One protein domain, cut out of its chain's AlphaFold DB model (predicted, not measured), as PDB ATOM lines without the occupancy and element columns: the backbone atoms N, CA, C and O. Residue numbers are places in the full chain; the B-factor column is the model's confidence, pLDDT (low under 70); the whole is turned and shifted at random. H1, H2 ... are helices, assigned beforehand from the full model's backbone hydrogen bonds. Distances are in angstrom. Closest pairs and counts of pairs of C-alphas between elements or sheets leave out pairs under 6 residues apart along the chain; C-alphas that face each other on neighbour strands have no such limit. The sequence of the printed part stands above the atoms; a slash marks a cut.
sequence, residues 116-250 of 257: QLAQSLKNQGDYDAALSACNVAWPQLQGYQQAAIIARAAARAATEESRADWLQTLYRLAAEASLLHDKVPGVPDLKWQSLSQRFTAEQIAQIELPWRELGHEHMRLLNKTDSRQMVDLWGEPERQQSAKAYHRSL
ATOM      1  N   GLN A 116     356.714 240.443 445.513       95.56
ATOM      2  CA  GLN A 116     356.209 241.380 446.521       95.56
ATOM      3  C   GLN A 116     355.629 242.618 445.845       95.56
ATOM      4  O   GLN A 116     354.536 243.042 446.214       95.56
ATOM      5  N   LEU A 117     356.287 243.120 444.795       96.12
ATOM      6  CA  LEU A 117     355.776 244.220 443.982       96.12
ATOM      7  C   LEU A 117     354.401 243.889 443.381       96.12
ATOM      8  O   LEU A 117     353.439 244.617 443.614       96.12
ATOM      9  N   ALA A 118     354.271 242.752 442.691       97.06
ATOM     10  CA  ALA A 118     353.004 242.310 442.106       97.06
ATOM     11  C   ALA A 118     351.912 242.119 443.173       97.06
ATOM     12  O   ALA A 118     350.743 242.435 442.955       97.06
ATOM     13  N   GLN A 119     352.281 241.613 444.352       96.62
ATOM     14  CA  GLN A 119     351.355 241.456 445.468       96.62
ATOM     15  C   GLN A 119     350.920 242.806 446.064       96.62
ATOM     16  O   GLN A 119     349.745 242.951 446.400       96.62
ATOM     17  N   SER A 120     351.833 243.773 446.176       97.06
ATOM     18  CA  SER A 120     351.550 245.134 446.642       97.06
ATOM     19  C   SER A 120     350.608 245.862 445.682       97.06
ATOM     20  O   SER A 120     349.556 246.329 446.110       97.06
ATOM     21  N   LEU A 121     350.908 245.847 444.378       97.75
ATOM     22  CA  LEU A 121     350.072 246.448 443.329       97.75
ATOM     23  C   LEU A 121     348.667 245.831 443.299       97.75
ATOM     24  O   LEU A 121     347.667 246.544 443.321       97.75
ATOM     25  N   LYS A 122     348.569 244.497 443.396       97.69
ATOM     26  CA  LYS A 122     347.275 243.806 443.507       97.69
ATOM     27  C   LYS A 122     346.482 244.264 444.734       97.69
ATOM     28  O   LYS A 122     345.270 244.427 444.643       97.69
ATOM     29  N   ASN A 123     347.135 244.440 445.885       96.88
ATOM     30  CA  ASN A 123     346.467 244.898 447.108       96.88
ATOM     31  C   ASN A 123     345.971 246.349 446.996       96.88
ATOM     32  O   ASN A 123     344.998 246.699 447.654       96.88
ATOM     33  N   GLN A 124     346.616 247.166 446.160       97.62
ATOM     34  CA  GLN A 124     346.193 248.533 445.838       97.62
ATOM     35  C   GLN A 124     345.061 248.575 444.795       97.62
ATOM     36  O   GLN A 124     344.485 249.633 444.563       97.62
ATOM     37  N   GLY A 125     344.719 247.434 444.185       97.25
ATOM     38  CA  GLY A 125     343.721 247.339 443.117       97.25
ATOM     39  C   GLY A 125     344.267 247.638 441.718       97.25
ATOM     40  O   GLY A 125     343.498 247.602 440.762       97.25
ATOM     41  N   ASP A 126     345.574 247.880 441.579       97.94
ATOM     42  CA  ASP A 126     346.230 248.087 440.287       97.94
ATOM     43  C   ASP A 126     346.603 246.735 439.661       97.94
ATOM     44  O   ASP A 126     347.725 246.227 439.772       97.94
ATOM     45  N   TYR A 127     345.598 246.086 439.069       98.19
ATOM     46  CA  TYR A 127     345.738 244.744 438.514       98.19
ATOM     47  C   TYR A 127     346.593 244.705 437.243       98.19
ATOM     48  O   TYR A 127     347.317 243.729 437.043       98.19
ATOM     49  N   ASP A 128     346.550 245.751 436.417       97.62
ATOM     50  CA  ASP A 128     347.322 245.838 435.174       97.62
ATOM     51  C   ASP A 128     348.823 245.981 435.454       97.62
ATOM     52  O   ASP A 128     349.642 245.241 434.889       97.62
ATOM     53  N   ALA A 129     349.201 246.861 436.388       96.94
ATOM     54  CA  ALA A 129     350.592 246.974 436.813       96.94
ATOM     55  C   ALA A 129     351.059 245.697 437.528       96.94
ATOM     56  O   ALA A 129     352.176 245.223 437.295       96.94
ATOM     57  N   ALA A 130     350.203 245.085 438.358       97.69
ATOM     58  CA  ALA A 130     350.518 243.823 439.028       97.69
ATOM     59  C   ALA A 130     350.773 242.679 438.032       97.69
ATOM     60  O   ALA A 130     351.690 241.876 438.232       97.69
ATOM     61  N   LEU A 131     349.977 242.598 436.961       96.56
ATOM     62  CA  LEU A 131     350.168 241.617 435.894       96.56
ATOM     63  C   LEU A 131     351.471 241.897 435.143       96.56
ATOM     64  O   LEU A 131     352.280 240.987 434.987       96.56
ATOM     65  N   SER A 132     351.732 243.159 434.795       95.06
ATOM     66  CA  SER A 132     352.976 243.579 434.136       95.06
ATOM     67  C   SER A 132     354.225 243.227 434.953       95.06
ATOM     68  O   SER A 132     355.223 242.773 434.395       95.06
ATOM     69  N   ALA A 133     354.164 243.342 436.283       95.44
ATOM     70  CA  ALA A 133     355.254 242.939 437.172       95.44
ATOM     71  C   ALA A 133     355.541 241.424 437.129       95.44
ATOM     72  O   ALA A 133     356.680 241.005 437.336       95.44
ATOM     73  N   CYS A 134     354.544 240.584 436.820       95.00
ATOM     74  CA  CYS A 134     354.739 239.137 436.680       95.00
ATOM     75  C   CYS A 134     355.517 238.763 435.408       95.00
ATOM     76  O   CYS A 134     356.137 237.697 435.374       95.00
ATOM     77  N   ASN A 135     355.538 239.635 434.396       91.50
ATOM     78  CA  ASN A 135     356.196 239.374 433.111       91.50
ATOM     79  C   ASN A 135     357.716 239.215 433.254       91.50
ATOM     80  O   ASN A 135     358.342 238.517 432.461       91.50
ATOM     81  N   VAL A 136     358.307 239.795 434.308       90.81
ATOM     82  CA  VAL A 136     359.733 239.647 434.650       90.81
ATOM     83  C   VAL A 136     360.114 238.178 434.873       90.81
ATOM     84  O   VAL A 136     361.250 237.784 434.622       90.81
ATOM     85  N   ALA A 137     359.166 237.350 435.322       90.25
ATOM     86  CA  ALA A 137     359.391 235.936 435.594       90.25
ATOM     87  C   ALA A 137     359.092 235.019 434.395       90.25
ATOM     88  O   ALA A 137     359.218 233.800 434.521       90.25
ATOM     89  N   TRP A 138     358.684 235.540 433.235       88.88
ATOM     90  CA  TRP A 138     358.452 234.698 432.061       88.88
ATOM     91  C   TRP A 138     359.765 234.162 431.469       88.88
ATOM     92  O   TRP A 138     360.774 234.865 431.475       88.88
ATOM     93  N   PRO A 139     359.790 232.912 430.960       90.12
ATOM     94  CA  PRO A 139     358.672 231.971 430.763       90.12
ATOM     95  C   PRO A 139     358.437 230.989 431.936       90.12
ATOM     96  O   PRO A 139     357.901 229.895 431.741       90.12
ATOM     97  N   GLN A 140     358.861 231.309 433.162       90.31
ATOM     98  CA  GLN A 140     358.752 230.386 434.296       90.31
ATOM     99  C   GLN A 140     357.298 230.184 434.744       90.31
ATOM    100  O   GLN A 140     356.501 231.121 434.798       90.31
ATOM    101  N   LEU A 141     356.966 228.957 435.164       92.88
ATOM    102  CA  LEU A 141     355.610 228.592 435.594       92.88
ATOM    103  C   LEU A 141     355.098 229.446 436.771       92.88
ATOM    104  O   LEU A 141     353.908 229.748 436.839       92.88
ATOM    105  N   GLN A 142     355.980 229.854 437.687       93.88
ATOM    106  CA  GLN A 142     355.601 230.660 438.853       93.88
ATOM    107  C   GLN A 142     355.062 232.045 438.463       93.88
ATOM    108  O   GLN A 142     354.122 232.525 439.099       93.88
ATOM    109  N   GLY A 143     355.602 232.659 437.401       94.50
ATOM    110  CA  GLY A 143     355.105 233.932 436.870       94.50
ATOM    111  C   GLY A 143     353.662 233.807 436.384       94.50
ATOM    112  O   GLY A 143     352.790 234.561 436.813       94.50
ATOM    113  N   TYR A 144     353.374 232.765 435.596       96.12
ATOM    114  CA  TYR A 144     352.014 232.467 435.135       96.12
ATOM    115  C   TYR A 144     351.042 232.164 436.282       96.12
ATOM    116  O   TYR A 144     349.899 232.616 436.263       96.12
ATOM    117  N   GLN A 145     351.482 231.430 437.310       97.25
ATOM    118  CA  GLN A 145     350.654 231.150 438.488       97.25
ATOM    119  C   GLN A 145     350.251 232.433 439.223       97.25
ATOM    120  O   GLN A 145     349.076 232.599 439.563       97.25
ATOM    121  N   GLN A 146     351.200 233.345 439.453       97.75
ATOM    122  CA  GLN A 146     350.924 234.616 440.120       97.75
ATOM    123  C   GLN A 146     350.032 235.518 439.255       97.75
ATOM    124  O   GLN A 146     349.046 236.055 439.764       97.75
ATOM    125  N   ALA A 147     350.302 235.608 437.951       97.75
ATOM    126  CA  ALA A 147     349.469 236.347 437.006       97.75
ATOM    127  C   ALA A 147     348.024 235.814 436.981       97.75
ATOM    128  O   ALA A 147     347.076 236.590 437.048       97.75
ATOM    129  N   ALA A 148     347.825 234.490 437.013       98.25
ATOM    130  CA  ALA A 148     346.494 233.888 437.097       98.25
ATOM    131  C   ALA A 148     345.774 234.211 438.424       98.25
ATOM    132  O   ALA A 148     344.547 234.322 438.469       98.25
ATOM    133  N   ILE A 149     346.498 234.350 439.541       98.19
ATOM    134  CA  ILE A 149     345.914 234.802 440.818       98.19
ATOM    135  C   ILE A 149     345.433 236.254 440.703       98.19
ATOM    136  O   ILE A 149     344.336 236.564 441.172       98.19
ATOM    137  N   ILE A 150     346.236 237.117 440.080       98.44
ATOM    138  CA  ILE A 150     345.920 238.533 439.852       98.44
ATOM    139  C   ILE A 150     344.720 238.670 438.915       98.44
ATOM    140  O   ILE A 150     343.735 239.290 439.306       98.44
ATOM    141  N   ALA A 151     344.728 237.999 437.760       98.31
ATOM    142  CA  ALA A 151     343.627 238.029 436.795       98.31
ATOM    143  C   ALA A 151     342.298 237.566 437.413       98.31
ATOM    144  O   ALA A 151     341.257 238.179 437.196       98.31
ATOM    145  N   ARG A 152     342.313 236.534 438.272       98.38
ATOM    146  CA  ARG A 152     341.110 236.122 439.019       98.38
ATOM    147  C   ARG A 152     340.645 237.154 440.043       98.38
ATOM    148  O   ARG A 152     339.449 237.237 440.307       98.38
ATOM    149  N   ALA A 153     341.562 237.866 440.696       98.19
ATOM    150  CA  ALA A 153     341.195 238.937 441.620       98.19
ATOM    151  C   ALA A 153     340.553 240.103 440.862       98.19
ATOM    152  O   ALA A 153     339.474 240.546 441.250       98.19
ATOM    153  N   ALA A 154     341.151 240.488 439.736       98.12
ATOM    154  CA  ALA A 154     340.638 241.511 438.841       98.12
ATOM    155  C   ALA A 154     339.248 241.151 438.293       98.12
ATOM    156  O   ALA A 154     338.311 241.924 438.456       98.12
ATOM    157  N   ALA A 155     339.057 239.925 437.790       97.88
ATOM    158  CA  ALA A 155     337.763 239.441 437.296       97.88
ATOM    159  C   ALA A 155     336.641 239.478 438.353       97.88
ATOM    160  O   ALA A 155     335.472 239.618 438.001       97.88
ATOM    161  N   ARG A 156     336.969 239.337 439.647       97.44
ATOM    162  CA  ARG A 156     335.990 239.449 440.747       97.44
ATOM    163  C   ARG A 156     335.656 240.894 441.114       97.44
ATOM    164  O   ARG A 156     334.569 241.128 441.629       97.44
ATOM    165  N   ALA A 157     336.596 241.814 440.921       96.75
ATOM    166  CA  ALA A 157     336.430 243.234 441.227       96.75
ATOM    167  C   ALA A 157     335.877 244.043 440.037       96.75
ATOM    168  O   ALA A 157     335.401 245.158 440.227       96.75
ATOM    169  N   ALA A 158     335.955 243.492 438.826       96.69
ATOM    170  CA  ALA A 158     335.554 244.133 437.584       96.69
ATOM    171  C   ALA A 158     334.029 244.210 437.391       96.69
ATOM    172  O   ALA A 158     333.260 243.419 437.941       96.69
ATOM    173  N   THR A 159     333.608 245.153 436.544       96.06
ATOM    174  CA  THR A 159     332.260 245.201 435.961       96.06
ATOM    175  C   THR A 159     332.038 244.014 435.019       96.06
ATOM    176  O   THR A 159     332.979 243.303 434.679       96.06
ATOM    177  N   GLU A 160     330.802 243.776 434.577       91.44
ATOM    178  CA  GLU A 160     330.489 242.643 433.692       91.44
ATOM    179  C   GLU A 160     331.267 242.683 432.366       91.44
ATOM    180  O   GLU A 160     331.819 241.661 431.961       91.44
ATOM    181  N   GLU A 161     331.394 243.865 431.755       90.62
ATOM    182  CA  GLU A 161     332.165 244.067 430.522       90.62
ATOM    183  C   GLU A 161     333.655 243.766 430.743       90.62
ATOM    184  O   GLU A 161     334.208 242.865 430.117       90.62
ATOM    185  N   SER A 162     334.292 244.428 431.714       95.12
ATOM    186  CA  SER A 162     335.721 244.228 431.988       95.12
ATOM    187  C   SER A 162     336.032 242.839 432.555       95.12
ATOM    188  O   SER A 162     337.147 242.337 432.428       95.12
ATOM    189  N   ARG A 163     335.058 242.172 433.186       96.69
ATOM    190  CA  ARG A 163     335.215 240.796 433.672       96.69
ATOM    191  C   ARG A 163     335.453 239.826 432.517       96.69
ATOM    192  O   ARG A 163     336.231 238.889 432.701       96.69
ATOM    193  N   ALA A 164     334.818 240.029 431.363       96.94
ATOM    194  CA  ALA A 164     335.054 239.200 430.184       96.94
ATOM    195  C   ALA A 164     336.517 239.303 429.716       96.94
ATOM    196  O   ALA A 164     337.154 238.271 429.491       96.94
ATOM    197  N   ASP A 165     337.081 240.512 429.696       97.62
ATOM    198  CA  ASP A 165     338.483 240.760 429.329       97.62
ATOM    199  C   ASP A 165     339.464 240.092 430.308       97.62
ATOM    200  O   ASP A 165     340.451 239.459 429.913       97.62
ATOM    201  N   TRP A 166     339.173 240.155 431.611       98.12
ATOM    202  CA  TRP A 166     339.988 239.482 432.627       98.12
ATOM    203  C   TRP A 166     339.905 237.958 432.540       98.12
ATOM    204  O   TRP A 166     340.906 237.273 432.764       98.12
ATOM    205  N   LEU A 167     338.742 237.406 432.184       98.12
ATOM    206  CA  LEU A 167     338.599 235.974 431.929       98.12
ATOM    207  C   LEU A 167     339.335 235.554 430.656       98.12
ATOM    208  O   LEU A 167     339.992 234.513 430.665       98.12
ATOM    209  N   GLN A 168     339.324 236.376 429.605       97.62
ATOM    210  CA  GLN A 168     340.143 236.153 428.412       97.62
ATOM    211  C   GLN A 168     341.637 236.156 428.746       97.62
ATOM    212  O   GLN A 168     342.370 235.260 428.323       97.62
ATOM    213  N   THR A 169     342.077 237.107 429.566       97.62
ATOM    214  CA  THR A 169     343.458 237.183 430.057       97.62
ATOM    215  C   THR A 169     343.826 235.941 430.870       97.62
ATOM    216  O   THR A 169     344.873 235.336 430.647       97.62
ATOM    217  N   LEU A 170     342.948 235.499 431.776       98.19
ATOM    218  CA  LEU A 170     343.154 234.289 432.572       98.19
ATOM    219  C   LEU A 170     343.256 233.029 431.702       98.19
ATOM    220  O   LEU A 170     344.146 232.206 431.924       98.19
ATOM    221  N   TYR A 171     342.360 232.878 430.724       98.38
ATOM    222  CA  TYR A 171     342.400 231.775 429.766       98.38
ATOM    223  C   TYR A 171     343.727 231.764 429.010       98.38
ATOM    224  O   TYR A 171     344.408 230.740 428.962       98.38
ATOM    225  N   ARG A 172     344.132 232.922 428.491       97.50
ATOM    226  CA  ARG A 172     345.375 233.080 427.745       97.50
ATOM    227  C   ARG A 172     346.598 232.696 428.576       97.50
ATOM    228  O   ARG A 172     347.387 231.874 428.129       97.50
ATOM    229  N   LEU A 173     346.707 233.190 429.811       97.31
ATOM    230  CA  LEU A 173     347.787 232.812 430.733       97.31
ATOM    231  C   LEU A 173     347.828 231.298 430.990       97.31
ATOM    232  O   LEU A 173     348.904 230.707 431.075       97.31
ATOM    233  N   ALA A 174     346.663 230.660 431.123       97.94
ATOM    234  CA  ALA A 174     346.573 229.218 431.322       97.94
ATOM    235  C   ALA A 174     346.992 228.425 430.076       97.94
ATOM    236  O   ALA A 174     347.704 227.428 430.204       97.94
ATOM    237  N   ALA A 175     346.598 228.891 428.892       97.81
ATOM    238  CA  ALA A 175     346.945 228.288 427.615       97.81
ATOM    239  C   ALA A 175     348.434 228.466 427.274       97.81
ATOM    240  O   ALA A 175     349.080 227.504 426.869       97.81
ATOM    241  N   GLU A 176     349.022 229.634 427.537       96.12
ATOM    242  CA  GLU A 176     350.469 229.863 427.415       96.12
ATOM    243  C   GLU A 176     351.261 228.982 428.397       96.12
ATOM    244  O   GLU A 176     352.249 228.345 428.027       96.12
ATOM    245  N   ALA A 177     350.797 228.855 429.645       95.62
ATOM    246  CA  ALA A 177     351.421 227.950 430.607       95.62
ATOM    247  C   ALA A 177     351.319 226.477 430.168       95.62
ATOM    248  O   ALA A 177     352.295 225.739 430.299       95.62
ATOM    249  N   SER A 178     350.170 226.058 429.626       95.88
ATOM    250  CA  SER A 178     349.966 224.720 429.051       95.88
ATOM    251  C   SER A 178     350.902 224.474 427.864       95.88
ATOM    252  O   SER A 178     351.553 223.431 427.794       95.88
ATOM    253  N   LEU A 179     351.048 225.457 426.971       95.38
ATOM    254  CA  LEU A 179     351.924 225.392 425.801       95.38
ATOM    255  C   LEU A 179     353.373 225.099 426.196       95.38
ATOM    256  O   LEU A 179     354.031 224.249 425.599       95.38
ATOM    257  N   LEU A 180     353.866 225.798 427.216       93.62
ATOM    258  CA  LEU A 180     355.268 225.738 427.612       93.62
ATOM    259  C   LEU A 180     355.566 224.561 428.552       93.62
ATOM    260  O   LEU A 180     356.602 223.910 428.409       93.62
ATOM    261  N   HIS A 181     354.667 224.269 429.499       93.31
ATOM    262  CA  HIS A 181     354.966 223.421 430.664       93.31
ATOM    263  C   HIS A 181     354.217 222.085 430.707       93.31
ATOM    264  O   HIS A 181     354.477 221.284 431.612       93.31
ATOM    265  N   ASP A 182     353.291 221.808 429.784       94.12
ATOM    266  CA  ASP A 182     352.618 220.508 429.771       94.12
ATOM    267  C   ASP A 182     353.508 219.389 429.226       94.12
ATOM    268  O   ASP A 182     354.442 219.586 428.441       94.12
ATOM    269  N   LYS A 183     353.186 218.166 429.648       93.25
ATOM    270  CA  LYS A 183     353.855 216.943 429.208       93.25
ATOM    271  C   LYS A 183     352.948 216.217 428.230       93.25
ATOM    272  O   LYS A 183     351.932 215.656 428.631       93.25
ATOM    273  N   VAL A 184     353.319 216.238 426.953       93.25
ATOM    274  CA  VAL A 184     352.553 215.607 425.872       93.25
ATOM    275  C   VAL A 184     353.368 214.451 425.286       93.25
ATOM    276  O   VAL A 184     354.530 214.658 424.931       93.25
ATOM    277  N   PRO A 185     352.796 213.239 425.158       90.94
ATOM    278  CA  PRO A 185     353.493 212.101 424.572       90.94
ATOM    279  C   PRO A 185     354.042 212.388 423.166       90.94
ATOM    280  O   PRO A 185     353.327 212.824 422.259       90.94
ATOM    281  N   GLY A 186     355.333 212.114 422.980       89.12
ATOM    282  CA  GLY A 186     356.040 212.316 421.716       89.12
ATOM    283  C   GLY A 186     356.448 213.764 421.420       89.12
ATOM    284  O   GLY A 186     357.040 214.002 420.371       89.12
ATOM    285  N   VAL A 187     356.175 214.716 422.317       89.38
ATOM    286  CA  VAL A 187     356.690 216.089 422.222       89.38
ATOM    287  C   VAL A 187     357.876 216.241 423.179       89.38
ATOM    288  O   VAL A 187     357.741 215.868 424.348       89.38
ATOM    289  N   PRO A 188     359.028 216.781 422.737       86.44
ATOM    290  CA  PRO A 188     360.164 217.023 423.619       86.44
ATOM    291  C   PRO A 188     359.789 217.902 424.821       86.44
ATOM    292  O   PRO A 188     359.144 218.945 424.678       86.44
ATOM    293  N   ASP A 189     360.217 217.493 426.015       86.56
ATOM    294  CA  ASP A 189     360.092 218.313 427.218       86.56
ATOM    295  C   ASP A 189     361.315 219.230 427.327       86.56
ATOM    296  O   ASP A 189     362.419 218.794 427.663       86.56
ATOM    297  N   LEU A 190     361.142 220.497 426.947       84.94
ATOM    298  CA  LEU A 190     362.213 221.486 426.968       84.94
ATOM    299  C   LEU A 190     362.392 222.023 428.390       84.94
ATOM    300  O   LEU A 190     361.439 222.458 429.033       84.94
ATOM    301  N   LYS A 191     363.640 222.052 428.868       85.31
ATOM    302  CA  LYS A 191     363.974 222.749 430.115       85.31
ATOM    303  C   LYS A 191     363.725 224.250 429.952       85.31
ATOM    304  O   LYS A 191     363.823 224.784 428.846       85.31
ATOM    305  N   TRP A 192     363.468 224.941 431.063       79.88
ATOM    306  CA  TRP A 192     363.138 226.369 431.045       79.88
ATOM    307  C   TRP A 192     364.197 227.222 430.325       79.88
ATOM    308  O   TRP A 192     363.830 228.148 429.611       79.88
ATOM    309  N   GLN A 193     365.488 226.875 430.436       83.69
ATOM    310  CA  GLN A 193     366.568 227.587 429.744       83.69
ATOM    311  C   GLN A 193     366.403 227.514 428.221       83.69
ATOM    312  O   GLN A 193     366.519 228.521 427.523       83.69
ATOM    313  N   SER A 194     366.081 226.329 427.699       84.81
ATOM    314  CA  SER A 194     365.840 226.115 426.271       84.81
ATOM    315  C   SER A 194     364.565 226.815 425.804       84.81
ATOM    316  O   SER A 194     364.542 227.353 424.702       84.81
ATOM    317  N   LEU A 195     363.526 226.866 426.647       83.44
ATOM    318  CA  LEU A 195     362.313 227.635 426.356       83.44
ATOM    319  C   LEU A 195     362.620 229.129 426.231       83.44
ATOM    320  O   LEU A 195     362.213 229.731 425.246       83.44
ATOM    321  N   SER A 196     363.392 229.704 427.160       82.56
ATOM    322  CA  SER A 196     363.769 231.126 427.103       82.56
ATOM    323  C   SER A 196     364.662 231.486 425.911       82.56
ATOM    324  O   SER A 196     364.675 232.633 425.484       82.56
ATOM    325  N   GLN A 197     365.401 230.517 425.361       85.62
ATOM    326  CA  GLN A 197     366.186 230.714 424.141       85.62
ATOM    327  C   GLN A 197     365.336 230.587 422.871       85.62
ATOM    328  O   GLN A 197     365.633 231.237 421.873       85.62
ATOM    329  N   ARG A 198     364.306 229.730 422.891       84.94
ATOM    330  CA  ARG A 198     363.471 229.421 421.720       84.94
ATOM    331  C   ARG A 198     362.278 230.362 421.566       84.94
ATOM    332  O   ARG A 198     361.848 230.585 420.441       84.94
ATOM    333  N   PHE A 199     361.749 230.881 422.671       86.62
ATOM    334  CA  PHE A 199     360.538 231.691 422.695       86.62
ATOM    335  C   PHE A 199     360.758 232.986 423.478       86.62
ATOM    336  O   PHE A 199     361.097 232.957 424.662       86.62
ATOM    337  N   THR A 200     360.507 234.124 422.833       85.38
ATOM    338  CA  THR A 200     360.356 235.416 423.515       85.38
ATOM    339  C   THR A 200     358.917 235.599 424.006       85.38
ATOM    340  O   THR A 200     357.987 234.979 423.485       85.38
ATOM    341  N   ALA A 201     358.705 236.474 424.996       84.25
ATOM    342  CA  ALA A 201     357.356 236.805 425.471       84.25
ATOM    343  C   ALA A 201     356.458 237.335 424.336       84.25
ATOM    344  O   ALA A 201     355.290 236.969 424.244       84.25
ATOM    345  N   GLU A 202     357.022 238.134 423.427       87.00
ATOM    346  CA  GLU A 202     356.320 238.652 422.248       87.00
ATOM    347  C   GLU A 202     355.917 237.541 421.274       87.00
ATOM    348  O   GLU A 202     354.792 237.540 420.783       87.00
ATOM    349  N   GLN A 203     356.803 236.572 421.024       89.62
ATOM    350  CA  GLN A 203     356.488 235.426 420.171       89.62
ATOM    351  C   GLN A 203     355.369 234.585 420.774       89.62
ATOM    352  O   GLN A 203     354.426 234.244 420.068       89.62
ATOM    353  N   ILE A 204     355.433 234.297 422.078       90.75
ATOM    354  CA  ILE A 204     354.372 233.567 422.789       90.75
ATOM    355  C   ILE A 204     353.049 234.323 422.667       90.75
ATOM    356  O   ILE A 204     352.016 233.721 422.385       90.75
ATOM    357  N   ALA A 205     353.091 235.649 422.795       89.19
ATOM    358  CA  ALA A 205     351.912 236.488 422.694       89.19
ATOM    359  C   ALA A 205     351.281 236.528 421.284       89.19
ATOM    360  O   ALA A 205     350.132 236.952 421.135       89.19
ATOM    361  N   GLN A 206     351.998 236.104 420.249       93.44
ATOM    362  CA  GLN A 206     351.479 236.024 418.882       93.44
ATOM    363  C   GLN A 206     350.915 234.641 418.539       93.44
ATOM    364  O   GLN A 206     350.284 234.485 417.496       93.44
ATOM    365  N   ILE A 207     351.119 233.638 419.396       95.12
ATOM    366  CA  ILE A 207     350.604 232.288 419.165       95.12
ATOM    367  C   ILE A 207     349.084 232.297 419.335       95.12
ATOM    368  O   ILE A 207     348.551 232.731 420.356       95.12
ATOM    369  N   GLU A 208     348.376 231.782 418.334       96.69
ATOM    370  CA  GLU A 208     346.926 231.644 418.397       96.69
ATOM    371  C   GLU A 208     346.526 230.551 419.392       96.69
ATOM    372  O   GLU A 208     346.988 229.412 419.316       96.69
ATOM    373  N   LEU A 209     345.627 230.879 420.319       97.19
ATOM    374  CA  LEU A 209     345.158 229.964 421.364       97.19
ATOM    375  C   LEU A 209     343.627 229.833 421.292       97.19
ATOM    376  O   LEU A 209     342.919 230.368 422.148       97.19
ATOM    377  N   PRO A 210     343.077 229.172 420.257       97.88
ATOM    378  CA  PRO A 210     341.635 229.142 420.017       97.88
ATOM    379  C   PRO A 210     340.875 228.334 421.082       97.88
ATOM    380  O   PRO A 210     341.092 227.132 421.234       97.88
ATOM    381  N   TRP A 211     339.920 228.982 421.765       97.75
ATOM    382  CA  TRP A 211     339.076 228.353 422.799       97.75
ATOM    383  C   TRP A 211     338.392 227.074 422.311       97.75
ATOM    384  O   TRP A 211     338.399 226.069 423.013       97.75
ATOM    385  N   ARG A 212     337.851 227.089 421.086       98.12
ATOM    386  CA  ARG A 212     337.094 225.960 420.523       98.12
ATOM    387  C   ARG A 212     337.906 224.671 420.382       98.12
ATOM    388  O   ARG A 212     337.314 223.601 420.438       98.12
ATOM    389  N   GLU A 213     339.220 224.772 420.190       98.19
ATOM    390  CA  GLU A 213     340.097 223.615 419.967       98.19
ATOM    391  C   GLU A 213     340.819 223.168 421.239       98.19
ATOM    392  O   GLU A 213     341.097 221.979 421.395       98.19
ATOM    393  N   LEU A 214     341.171 224.114 422.116       97.94
ATOM    394  CA  LEU A 214     341.938 223.842 423.333       97.94
ATOM    395  C   LEU A 214     341.031 223.514 424.523       97.94
ATOM    396  O   LEU A 214     341.307 222.585 425.285       97.94
ATOM    397  N   GLY A 215     339.952 224.282 424.677       97.38
ATOM    398  CA  GLY A 215     339.048 224.195 425.811       97.38
ATOM    399  C   GLY A 215     339.717 224.515 427.150       97.38
ATOM    400  O   GLY A 215     340.641 225.326 427.244       97.38
ATOM    401  N   HIS A 216     339.221 223.890 428.215       97.00
ATOM    402  CA  HIS A 216     339.641 224.159 429.594       97.00
ATOM    403  C   HIS A 216     340.121 222.918 430.355       97.00
ATOM    404  O   HIS A 216     340.692 223.061 431.434       97.00
ATOM    405  N   GLU A 217     339.886 221.706 429.849       96.56
ATOM    406  CA  GLU A 217     340.112 220.460 430.595       96.56
ATOM    407  C   GLU A 217     341.595 220.212 430.900       96.56
ATOM    408  O   GLU A 217     341.949 219.776 431.995       96.56
ATOM    409  N   HIS A 218     342.476 220.563 429.963       94.94
ATOM    410  CA  HIS A 218     343.921 220.371 430.100       94.94
ATOM    411  C   HIS A 218     344.657 221.605 430.649       94.94
ATOM    412  O   HIS A 218     345.880 221.597 430.776       94.94
ATOM    413  N   MET A 219     343.932 222.663 431.019       95.50
ATOM    414  CA  MET A 219     344.524 223.928 431.451       95.50
ATOM    415  C   MET A 219     344.820 223.918 432.952       95.50
ATOM    416  O   MET A 219     343.961 224.209 433.781       95.50
ATOM    417  N   ARG A 220     346.075 223.641 433.324       93.19
ATOM    418  CA  ARG A 220     346.498 223.474 434.733       93.19
ATOM    419  C   ARG A 220     346.255 224.688 435.633       93.19
ATOM    420  O   ARG A 220     346.199 224.537 436.852       93.19
ATOM    421  N   LEU A 221     346.179 225.885 435.055       97.12
ATOM    422  CA  LEU A 221     345.939 227.115 435.808       97.12
ATOM    423  C   LEU A 221     344.457 227.463 435.931       97.12
ATOM    424  O   LEU A 221     344.144 228.404 436.648       97.12
ATOM    425  N   LEU A 222     343.536 226.740 435.298       97.81
ATOM    426  CA  LEU A 222     342.106 226.994 435.459       97.81
ATOM    427  C   LEU A 222     341.536 226.119 436.572       97.81
ATOM    428  O   LEU A 222     341.830 224.929 436.671       97.81
ATOM    429  N   ASN A 223     340.719 226.716 437.439       97.50
ATOM    430  CA  ASN A 223     339.910 225.962 438.392       97.50
ATOM    431  C   ASN A 223     338.495 225.724 437.829       97.50
ATOM    432  O   ASN A 223     338.090 226.325 436.838       97.50
ATOM    433  N   LYS A 224     337.701 224.883 438.505       97.69
ATOM    434  CA  LYS A 224     336.335 224.532 438.073       97.69
ATOM    435  C   LYS A 224     335.393 225.739 437.942       97.69
ATOM    436  O   LYS A 224     334.500 225.725 437.099       97.69
ATOM    437  N   THR A 225     335.558 226.751 438.790       97.94
ATOM    438  CA  THR A 225     334.773 227.988 438.721       97.94
ATOM    439  C   THR A 225     335.180 228.804 437.502       97.94
ATOM    440  O   THR A 225     334.300 229.238 436.769       97.94
ATOM    441  N   ASP A 226     336.483 228.957 437.253       98.12
ATOM    442  CA  ASP A 226     337.008 229.654 436.074       98.12
ATOM    443  C   ASP A 226     336.483 228.990 434.790       98.12
ATOM    444  O   ASP A 226     335.908 229.666 433.943       98.12
ATOM    445  N   SER A 227     336.583 227.656 434.691       98.00
ATOM    446  CA  SER A 227     336.087 226.888 433.541       98.00
ATOM    447  C   SER A 227     334.598 227.112 433.294       98.00
ATOM    448  O   SER A 227     334.202 227.358 432.161       98.00
ATOM    449  N   ARG A 228     333.769 227.085 434.348       98.44
ATOM    450  CA  ARG A 228     332.331 227.355 434.216       98.44
ATOM    451  C   ARG A 228     332.076 228.760 433.681       98.44
ATOM    452  O   ARG A 228     331.292 228.910 432.761       98.44
ATOM    453  N   GLN A 229     332.755 229.769 434.227       97.56
ATOM    454  CA  GLN A 229     332.574 231.151 433.777       97.56
ATOM    455  C   GLN A 229     332.973 231.338 432.309       97.56
ATOM    456  O   GLN A 229     332.326 232.096 431.598       97.56
ATOM    457  N   MET A 230     334.016 230.645 431.850       98.06
ATOM    458  CA  MET A 230     334.428 230.672 430.444       98.06
ATOM    459  C   MET A 230     333.415 229.971 429.535       98.06
ATOM    460  O   MET A 230     333.091 230.505 428.481       98.06
ATOM    461  N   VAL A 231     332.867 228.826 429.953       98.25
ATOM    462  CA  VAL A 231     331.788 228.137 429.225       98.25
ATOM    463  C   VAL A 231     330.519 228.991 429.171       98.25
ATOM    464  O   VAL A 231     329.895 229.077 428.119       98.25
ATOM    465  N   ASP A 232     330.163 229.671 430.262       97.56
ATOM    466  CA  ASP A 232     329.008 230.576 430.293       97.56
ATOM    467  C   ASP A 232     329.178 231.744 429.299       97.56
ATOM    468  O   ASP A 232     328.201 232.182 428.692       97.56
ATOM    469  N   LEU A 233     330.410 232.238 429.106       96.94
ATOM    470  CA  LEU A 233     330.714 233.360 428.209       96.94
ATOM    471  C   LEU A 233     330.929 232.957 426.744       96.94
ATOM    472  O   LEU A 233     330.508 233.682 425.843       96.94
ATOM    473  N   TRP A 234     331.618 231.847 426.487       97.69
ATOM    474  CA  TRP A 234     332.081 231.466 425.144       97.69
ATOM    475  C   TRP A 234     331.443 230.179 424.610       97.69
ATOM    476  O   TRP A 234     331.668 229.822 423.453       97.69
ATOM    477  N   GLY A 235     330.638 229.495 425.424       98.25
ATOM    478  CA  GLY A 235     330.076 228.184 425.124       98.25
ATOM    479  C   GLY A 235     331.052 227.032 425.376       98.25
ATOM    480  O   GLY A 235     332.240 227.223 425.652       98.25
ATOM    481  N   GLU A 236     330.529 225.811 425.267       98.25
ATOM    482  CA  GLU A 236     331.325 224.585 425.352       98.25
ATOM    483  C   GLU A 236     332.303 224.492 424.165       98.25
ATOM    484  O   GLU A 236     331.898 224.734 423.021       98.25
ATOM    485  N   PRO A 237     333.583 224.157 424.400       98.00
ATOM    486  CA  PRO A 237     334.548 223.990 423.323       98.00
ATOM    487  C   PRO A 237     334.254 222.718 422.514       98.00
ATOM    488  O   PRO A 237     333.726 221.731 423.024       98.00
ATOM    489  N   GLU A 238     334.618 222.731 421.233       98.19
ATOM    490  CA  GLU A 238     334.389 221.605 420.317       98.19
ATOM    491  C   GLU A 238     335.379 220.462 420.575       98.19
ATOM    492  O   GLU A 238     335.058 219.287 420.376       98.19
ATOM    493  N   ARG A 239     336.587 220.804 421.038       97.31
ATOM    494  CA  ARG A 239     337.633 219.865 421.441       97.31
ATOM    495  C   ARG A 239     338.283 220.294 422.750       97.31
ATOM    496  O   ARG A 239     338.227 221.452 423.151       97.31
ATOM    497  N   GLN A 240     338.908 219.327 423.409       96.62
ATOM    498  CA  GLN A 240     339.650 219.514 424.650       96.62
ATOM    499  C   GLN A 240     341.043 218.909 424.447       96.62
ATOM    500  O   GLN A 240     341.175 217.698 424.275       96.62
ATOM    501  N   GLN A 241     342.083 219.742 424.421       96.44
ATOM    502  CA  GLN A 241     343.478 219.294 424.337       96.44
ATOM    503  C   GLN A 241     344.424 220.345 424.927       96.44
ATOM    504  O   GLN A 241     344.074 221.516 425.052       96.44
ATOM    505  N   SER A 242     345.647 219.953 425.289       96.50
ATOM    506  CA  SER A 242     346.641 220.924 425.756       96.50
ATOM    507  C   SER A 242     347.124 221.822 424.615       96.50
ATOM    508  O   SER A 242     347.237 221.390 423.462       96.50
ATOM    509  N   ALA A 243     347.500 223.060 424.940       96.88
ATOM    510  CA  ALA A 243     348.041 223.992 423.949       96.88
ATOM    511  C   ALA A 243     349.338 223.462 423.312       96.88
ATOM    512  O   ALA A 243     349.578 223.661 422.123       96.88
ATOM    513  N   LYS A 244     350.139 222.707 424.075       95.56
ATOM    514  CA  LYS A 244     351.359 222.056 423.577       95.56
ATOM    515  C   LYS A 244     351.080 220.939 422.572       95.56
ATOM    516  O   LYS A 244     351.864 220.752 421.649       95.56
ATOM    517  N   ALA A 245     349.987 220.194 422.749       95.12
ATOM    518  CA  ALA A 245     349.587 219.163 421.796       95.12
ATOM    519  C   ALA A 245     349.106 219.789 420.482       95.12
ATOM    520  O   ALA A 245     349.505 219.333 419.414       95.12
ATOM    521  N   TYR A 246     348.314 220.860 420.574       96.62
ATOM    522  CA  TYR A 246     347.825 221.602 419.414       96.62
ATOM    523  C   TYR A 246     348.975 222.226 418.604       96.62
ATOM    524  O   TYR A 246     349.044 222.064 417.389       96.62
ATOM    525  N   HIS A 247     349.943 222.846 419.284       95.12
ATOM    526  CA  HIS A 247     351.118 223.478 418.671       95.12
ATOM    527  C   HIS A 247     352.354 222.574 418.640       95.12
ATOM    528  O   HIS A 247     353.484 223.031 418.820       95.12
ATOM    529  N   ARG A 248     352.167 221.270 418.416       93.62
ATOM    530  CA  ARG A 248     353.265 220.289 418.431       93.62
ATOM    531  C   ARG A 248     354.402 220.635 417.465       93.62
ATOM    532  O   ARG A 248     355.568 220.485 417.829       93.62
ATOM    533  N   SER A 249     354.070 221.149 416.282       92.00
ATOM    534  CA  SER A 249     355.037 221.550 415.251       92.00
ATOM    535  C   SER A 249     356.021 222.622 415.730       92.00
ATOM    536  O   SER A 249     357.160 222.652 415.272       92.00
ATOM    537  N   LEU A 250     355.641 223.458 416.709       90.62
ATOM    538  CA  LEU A 250     356.542 224.461 417.288       90.62
ATOM    539  C   LEU A 250     357.691 223.846 418.088       90.62
ATOM    540  O   LEU A 250     358.662 224.548 418.368       90.62
TER     541      LEU A 250
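AT A GLANCE: This is residues 116 to 250 of the 257 residues of an uncharacterized protein of Gammaproteobacteria bacterium (UniProt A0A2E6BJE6). What shape is this? Helices H1 to H4 run back and forth with nearly parallel lines, H1, H2 and H3 in a triangle and H4 packed on H3. H8 crosses H4, H9 packs on it nearer its other end, and H5, H6 and H7 touch no helix. What is it made of? The printed part has 135 residues with nine named helices, H1 to H9 in order, and no named strand: all helix, compact, with a radius of gyration of the C-alphas of 14.7 A and spans of 43 by 34 by 22 A.

HOW THE PARTS SIT: How does it begin? H1, residues 116 to 124, and H2, residues 127 to 137, form a helical hairpin; their closest C-alphas, of Ala 118 and Ala 130, are 4.2 A apart. H3, residues 141 to 157, forms hairpins with H2, closest C-alphas Ala 137 and Gly 143 at 4.9 A, and with H4, residues 160 to 181, closest Ala 155 and Arg 163 at 4.6 A. What else meets H4, the hub? Its residues 164 to 167 alone touch H8, residues 224 to 234, at a steep tilt of 63 degrees, closest C-alphas Leu 167 and Met 230 at 6.9 A; its residues 175 to 180 alone touch H9, residues 243 to 246, closest Leu 179 and Lys 244 at 4.0 A. H5, residues 192 to 198, H6, residues 201 to 206, and H7, residues 211 to 214, are close to H4 but not clearly touching, with closest C-alphas 7.4, 7.1 and 7.9 A from it. Are the backbones helical? Every O i to N i+4 pair is within hydrogen-bond range in H1, H3, H5, H6 and H8, against 4 of 7 in H2 and 17 of 18 in H4; H7 and H9 are too short for such a pair.

IN THESE COORDINATES: Where are the ends? C-alpha 116 begins H1 at (356.209, 241.380, 446.521), and C-alpha 246 ends H9 at (347.825, 221.602, 419.414). Which helices are longer? From first to last C-alpha H4 spans 31.3 A, H3 24.8 A, H2 16.5 A and H8 15.3 A.

THE WHOLE: How far does it reach? The two C-alphas farthest apart, of Gln 124 and Gly 186, are 44.6 A apart. Is anything cut or uncertain? The printed part has no cut, no link is long, and no printed residue is under 70 in pLDDT.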